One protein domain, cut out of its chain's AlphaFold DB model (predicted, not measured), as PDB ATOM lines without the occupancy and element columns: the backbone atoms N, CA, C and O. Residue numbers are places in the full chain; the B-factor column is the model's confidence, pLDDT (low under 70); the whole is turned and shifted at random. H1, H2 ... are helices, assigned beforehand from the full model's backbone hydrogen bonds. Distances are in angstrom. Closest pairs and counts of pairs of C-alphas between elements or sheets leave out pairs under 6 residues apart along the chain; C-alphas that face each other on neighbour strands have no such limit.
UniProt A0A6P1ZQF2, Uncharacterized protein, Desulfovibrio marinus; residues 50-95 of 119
ATOM      1  N   PRO A  50     -51.437 -40.370  16.731       74.00
ATOM      2  CA  PRO A  50     -50.759 -39.227  16.125       74.00
ATOM      3  C   PRO A  50     -49.399 -38.913  16.770       74.00
ATOM      4  O   PRO A  50     -48.560 -38.277  16.130       74.00
ATOM      5  N   ARG A  51     -49.150 -39.354  18.011       79.12
ATOM      6  CA  ARG A  51     -47.842 -39.215  18.671       79.12
ATOM      7  C   ARG A  51     -46.774 -40.078  18.008       79.12
ATOM      8  O   ARG A  51     -45.673 -39.590  17.793       79.12
ATOM      9  N   LEU A  52     -47.126 -41.294  17.589       80.75
ATOM     10  CA  LEU A  52     -46.188 -42.216  16.947       80.75
ATOM     11  C   LEU A  52     -45.655 -41.647  15.624       80.75
ATOM     12  O   LEU A  52     -44.457 -41.684  15.360       80.75
ATOM     13  N   LEU A  53     -46.540 -41.063  14.807       81.88
ATOM     14  CA  LEU A  53     -46.139 -40.407  13.556       81.88
ATOM     15  C   LEU A  53     -45.190 -39.233  13.828       81.88
ATOM     16  O   LEU A  53     -44.217 -39.035  13.100       81.88
ATOM     17  N   LYS A  54     -45.451 -38.481  14.902       77.75
ATOM     18  CA  LYS A  54     -44.628 -37.340  15.300       77.75
ATOM     19  C   LYS A  54     -43.239 -37.763  15.784       77.75
ATOM     20  O   LYS A  54     -42.265 -37.083  15.447       77.75
ATOM     21  N   ASP A  55     -43.140 -38.887  16.489       80.94
ATOM     22  CA  ASP A  55     -41.870 -39.454  16.959       80.94
ATOM     23  C   ASP A  55     -40.983 -39.876  15.781       80.94
ATOM     24  O   ASP A  55     -39.806 -39.517  15.727       80.94
ATOM     25  N   ILE A  56     -41.578 -40.515  14.767       81.62
ATOM     26  CA  ILE A  56     -40.895 -40.871  13.510       81.62
ATOM     27  C   ILE A  56     -40.537 -39.610  12.698       81.62
ATOM     28  O   ILE A  56     -39.626 -39.633  11.877       81.62
ATOM     29  N   GLY A  57     -41.205 -38.484  12.959       81.81
ATOM     30  CA  GLY A  57     -40.931 -37.209  12.301       81.81
ATOM     31  C   GLY A  57     -41.759 -36.981  11.054       81.81
ATOM     32  O   GLY A  57     -41.315 -36.283  10.156       81.81
ATOM     33  N   TYR A  58     -42.968 -37.527  10.993       84.81
ATOM     34  CA  TYR A  58     -43.924 -37.232   9.936       84.81
ATOM     35  C   TYR A  58     -45.124 -36.457  10.477       84.81
ATOM     36  O   TYR A  58     -45.603 -36.691  11.590       84.81
ATOM     37  N   ARG A  59     -45.652 -35.545   9.656       83.38
ATOM     38  CA  ARG A  59     -46.968 -34.939   9.888       83.38
ATOM     39  C   ARG A  59     -48.055 -35.876   9.385       83.38
ATOM     40  O   ARG A  59     -47.926 -36.474   8.320       83.38
ATOM     41  N   ARG A  60     -49.167 -35.963  10.116       83.12
ATOM     42  CA  ARG A  60     -50.313 -36.777   9.688       83.12
ATOM     43  C   ARG A  60     -50.838 -36.321   8.327       83.12
ATOM     44  O   ARG A  60     -51.089 -37.155   7.469       83.12
ATOM     45  N   ASP A  61     -50.920 -35.011   8.121       83.44
ATOM     46  CA  ASP A  61     -51.438 -34.406   6.890       83.44
ATOM     47  C   ASP A  61     -50.552 -34.731   5.679       83.44
ATOM     48  O   ASP A  61     -51.052 -35.052   4.605       83.44
ATOM     49  N   GLU A  62     -49.230 -34.733   5.882       84.31
ATOM     50  CA  GLU A  62     -48.226 -35.146   4.895       84.31
ATOM     51  C   GLU A  62     -48.403 -36.617   4.495       84.31
ATOM     52  O   GLU A  62     -48.401 -36.945   3.310       84.31
ATOM     53  N   VAL A  63     -48.618 -37.507   5.469       84.56
ATOM     54  CA  VAL A  63     -48.828 -38.941   5.209       84.56
ATOM     55  C   VAL A  63     -50.183 -39.197   4.540       84.56
ATOM     56  O   VAL A  63     -50.278 -40.014   3.625       84.56
ATOM     57  N   VAL A  64     -51.234 -38.473   4.932       86.06
ATOM     58  CA  VAL A  64     -52.546 -38.543   4.268       86.06
ATOM     59  C   VAL A  64     -52.439 -38.081   2.815       86.06
ATOM     60  O   VAL A  64     -52.970 -38.749   1.923       86.06
ATOM     61  N   ALA A  65     -51.736 -36.973   2.562       84.31
ATOM     62  CA  ALA A  65     -51.475 -36.487   1.211       84.31
ATOM     63  C   ALA A  65     -50.652 -37.504   0.408       84.31
ATOM     64  O   ALA A  65     -51.002 -37.803  -0.729       84.31
ATOM     65  N   ALA A  66     -49.633 -38.120   1.013       85.81
ATOM     66  CA  ALA A  66     -48.836 -39.175   0.390       85.81
ATOM     67  C   ALA A  66     -49.688 -40.376  -0.056       85.81
ATOM     68  O   ALA A  66     -49.574 -40.827  -1.194       85.81
ATOM     69  N   ILE A  67     -50.600 -40.851   0.798       84.31
ATOM     70  CA  ILE A  67     -51.488 -41.980   0.477       84.31
ATOM     71  C   ILE A  67     -52.509 -41.603  -0.606       84.31
ATOM     72  O   ILE A  67     -52.800 -42.410  -1.487       84.31
ATOM     73  N   ARG A  68     -53.073 -40.389  -0.562       82.00
ATOM     74  CA  ARG A  68     -54.102 -39.953  -1.525       82.00
ATOM     75  C   ARG A  68     -53.534 -39.600  -2.893       82.00
ATOM     76  O   ARG A  68     -54.115 -39.983  -3.903       82.00
ATOM     77  N   GLU A  69     -52.431 -38.865  -2.915       84.12
ATOM     78  CA  GLU A  69     -51.823 -38.312  -4.129       84.12
ATOM     79  C   GLU A  69     -50.744 -39.241  -4.706       84.12
ATOM     80  O   GLU A  69     -50.259 -39.009  -5.809       84.12
ATOM     81  N   GLY A  70     -50.364 -40.302  -3.982       76.81
ATOM     82  CA  GLY A  70     -49.300 -41.224  -4.390       76.81
ATOM     83  C   GLY A  70     -47.907 -40.589  -4.366       76.81
ATOM     84  O   GLY A  70     -47.000 -41.066  -5.047       76.81
ATOM     85  N   ARG A  71     -47.737 -39.494  -3.617       79.00
ATOM     86  CA  ARG A  71     -46.470 -38.765  -3.486       79.00
ATOM     87  C   ARG A  71     -45.679 -39.230  -2.264       79.00
ATOM     88  O   ARG A  71     -46.231 -39.854  -1.364       79.00
ATOM     89  N   GLN A  72     -44.389 -38.909  -2.202       79.00
ATOM     90  CA  GLN A  72     -43.591 -39.198  -1.008       79.00
ATOM     91  C   GLN A  72     -44.005 -38.284   0.152       79.00
ATOM     92  O   GLN A  72     -44.198 -37.082  -0.043       79.00
ATOM     93  N   ALA A  73     -44.139 -38.858   1.349       82.12
ATOM     94  CA  ALA A  73     -44.342 -38.087   2.570       82.12
ATOM     95  C   ALA A  73     -43.046 -37.347   2.917       82.12
ATOM     96  O   ALA A  73     -41.972 -37.954   2.937       82.12
ATOM     97  N   ARG A  74     -43.131 -36.048   3.201       81.94
ATOM     98  CA  ARG A  74     -41.977 -35.272   3.643       81.94
ATOM     99  C   ARG A  74     -41.804 -35.437   5.150       81.94
ATOM    100  O   ARG A  74     -42.763 -35.328   5.917       81.94
ATOM    101  N   MET A  75     -40.569 -35.691   5.574       80.50
ATOM    102  CA  MET A  75     -40.219 -35.637   6.991       80.50
ATOM    103  C   MET A  75     -40.233 -34.194   7.491       80.50
ATOM    104  O   MET A  75     -39.794 -33.274   6.799       80.50
ATOM    105  N   LEU A  76     -40.706 -34.029   8.721       80.75
ATOM    106  CA  LEU A  76     -40.609 -32.796   9.474       80.75
ATOM    107  C   LEU A  76     -39.148 -32.494   9.762       80.75
ATOM    108  O   LEU A  76     -38.434 -33.301  10.358       80.75
ATOM    109  N   THR A  77     -38.734 -31.298   9.378       81.94
ATOM    110  CA  THR A  77     -37.426 -30.782   9.760       81.94
ATOM    111  C   THR A  77     -37.418 -30.390  11.241       81.94
ATOM    112  O   THR A  77     -38.455 -30.067  11.833       81.94
ATOM    113  N   ASP A  78     -36.238 -30.383  11.864       78.06
ATOM    114  CA  ASP A  78     -36.107 -30.010  13.280       78.06
ATOM    115  C   ASP A  78     -36.563 -28.565  13.554       78.06
ATOM    116  O   ASP A  78     -37.088 -28.271  14.631       78.06
ATOM    117  N   GLN A  79     -36.445 -27.672  12.564       77.62
ATOM    118  CA  GLN A  79     -36.985 -26.312  12.644       77.62
ATOM    119  C   GLN A  79     -38.514 -26.303  12.758       77.62
ATOM    120  O   GLN A  79     -39.052 -25.673  13.668       77.62
ATOM    121  N   GLU A  80     -39.217 -27.043  11.901       80.19
ATOM    122  CA  GLU A  80     -40.685 -27.119  11.922       80.19
ATOM    123  C   GLU A  80     -41.206 -27.742  13.225       80.19
ATOM    124  O   GLU A  80     -42.221 -27.299  13.774       80.19
ATOM    125  N   ARG A  81     -40.484 -28.730  13.779       76.19
ATOM    126  CA  ARG A  81     -40.785 -29.306  15.103       76.19
ATOM    127  C   ARG A  81     -40.713 -28.251  16.208       76.19
ATOM    128  O   ARG A  81     -41.569 -28.217  17.098       76.19
ATOM    129  N   LEU A  82     -39.699 -27.390  16.154       80.50
ATOM    130  CA  LEU A  82     -39.495 -26.328  17.131       80.50
ATOM    131  C   LEU A  82     -40.580 -25.245  17.021       80.50
ATOM    132  O   LEU A  82     -41.083 -24.769  18.040       80.50
ATOM    133  N   GLU A  83     -40.962 -24.873  15.801       84.56
ATOM    134  CA  GLU A  83     -42.028 -23.901  15.547       84.56
ATOM    135  C   GLU A  83     -43.389 -24.395  16.037       84.56
ATOM    136  O   GLU A  83     -44.090 -23.656  16.730       84.56
ATOM    137  N   GLU A  84     -43.737 -25.659  15.789       81.88
ATOM    138  CA  GLU A  84     -44.948 -26.262  16.357       81.88
ATOM    139  C   GLU A  84     -44.940 -26.241  17.884       81.88
ATOM    140  O   GLU A  84     -45.954 -25.932  18.510       81.88
ATOM    141  N   ALA A  85     -43.804 -26.570  18.505       83.44
ATOM    142  CA  ALA A  85     -43.688 -26.555  19.958       83.44
ATOM    143  C   ALA A  85     -43.904 -25.139  20.519       83.44
ATOM    144  O   ALA A  85     -44.579 -24.979  21.539       83.44
ATOM    145  N   ARG A  86     -43.393 -24.108  19.830       87.31
ATOM    146  CA  ARG A  86     -43.658 -22.703  20.173       87.31
ATOM    147  C   ARG A  86     -45.135 -22.359  20.007       87.31
ATOM    148  O   ARG A  86     -45.731 -21.828  20.939       87.31
ATOM    149  N   GLN A  87     -45.747 -22.709  18.875       87.44
ATOM    150  CA  GLN A  87     -47.173 -22.463  18.636       87.44
ATOM    151  C   GLN A  87     -48.054 -23.138  19.689       87.44
ATOM    152  O   GLN A  87     -49.009 -22.540  20.174       87.44
ATOM    153  N   MET A  88     -47.713 -24.358  20.101       83.56
ATOM    154  CA  MET A  88     -48.473 -25.097  21.104       83.56
ATOM    155  C   MET A  88     -48.354 -24.470  22.501       83.56
ATOM    156  O   MET A  88     -49.333 -24.466  23.248       83.56
ATOM    157  N   ARG A  89     -47.192 -23.897  22.849       86.75
ATOM    158  CA  ARG A  89     -47.028 -23.101  24.080       86.75
ATOM    159  C   ARG A  89     -47.893 -21.844  24.041       86.75
ATOM    160  O   ARG A  89     -48.699 -21.655  24.944       86.75
ATOM    161  N   LEU A  90     -47.831 -21.083  22.949       88.06
ATOM    162  CA  LEU A  90     -48.656 -19.885  22.759       88.06
ATOM    163  C   LEU A  90     -50.161 -20.205  22.779       88.06
ATOM    164  O   LEU A  90     -50.957 -19.458  23.341       88.06
ATOM    165  N   ALA A  91     -50.574 -21.335  22.198       84.62
ATOM    166  CA  ALA A  91     -51.965 -21.781  22.223       84.62
ATOM    167  C   ALA A  91     -52.432 -22.146  23.642       84.62
ATOM    168  O   ALA A  91     -53.565 -21.835  24.012       84.62
ATOM    169  N   ARG A  92     -51.569 -22.776  24.454       84.62
ATOM    170  CA  ARG A  92     -51.854 -23.048  25.873       84.62
ATOM    171  C   ARG A  92     -51.959 -21.760  26.677       84.62
ATOM    172  O   ARG A  92     -52.902 -21.624  27.446       84.62
ATOM    173  N   GLU A  93     -51.045 -20.821  26.464       84.44
ATOM    174  CA  GLU A  93     -51.075 -19.505  27.110       84.44
ATOM    175  C   GLU A  93     -52.353 -18.744  26.751       84.44
ATOM    176  O   GLU A  93     -53.037 -18.251  27.645       84.44
ATOM    177  N   ARG A  94     -52.764 -18.746  25.474       82.06
ATOM    178  CA  ARG A  94     -54.053 -18.167  25.062       82.06
ATOM    179  C   ARG A  94     -55.249 -18.836  25.736       82.06
ATOM    180  O   ARG A  94     -56.168 -18.131  26.146       82.06
ATOM    181  N   ARG A  95     -55.259 -20.169  25.859       75.44
ATOM    182  CA  ARG A  95     -56.332 -20.888  26.574       75.44
ATOM    183  C   ARG A  95     -56.358 -20.545  28.062       75.44
ATOM    184  O   ARG A  95     -57.434 -20.370  28.618       75.44
TER     185      ARG A  95
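What this domain is: This is residues 50 to 95 of the 119 residues of an uncharacterized protein of Desulfovibrio marinus (UniProt A0A6P1ZQF2). A small loose body with one long helical arm: the short helices H1 and H2 stand crosswise near each other, the link of residues 70 to 77 folds back past H2, and H3 leads away, its residues 82 to 95 sticking out free. The arm gives much of the elongated outline, which spans 38 by 20 by 16 A. The printed part has 46 residues with three named helices, H1, H2 and H3 in that order, and no named strand; its class is all helix. The whole is loose, with a radius of gyration of the C-alphas of 12.4 A.

Where its parts are: H1 is residues 50 to 56, beginning at C-alpha 50 at (-50.759, -39.227, 16.125). H2 is residues 60 to 69 and measures 14.0 A from first to last C-alpha; C-alpha 60 is at (-50.313, -36.777, 9.688). H3, the longest helix, is residues 78 to 95, measures 25.9 A, and ends at C-alpha 95 at (-56.332, -20.888, 26.574).

How they stand to each other: H1 and H2 are close but not clearly touching, with 2 pairs of C-alphas within 8 A. Their closest C-alphas, those of Leu 53 and Arg 60, are 6.7 A apart. Their lines stand about perpendicular, at 85 degrees. H3 is apart from H1 and also from H2. In H1, H2 and H3 every O i to N i+4 pair is within hydrogen-bond range.

The domain as a whole: The two C-alphas farthest apart, those of Gly 70 and Glu 93, are 38.3 A apart. Without the free residues 82 to 95, the body of 32 residues spans 25 by 18 by 11 A. The link from H1 to H2 is tight and the link from H2 to H3 is short. The printed part has no cut. Its mean pLDDT is 82.1, and no printed residue is under 70.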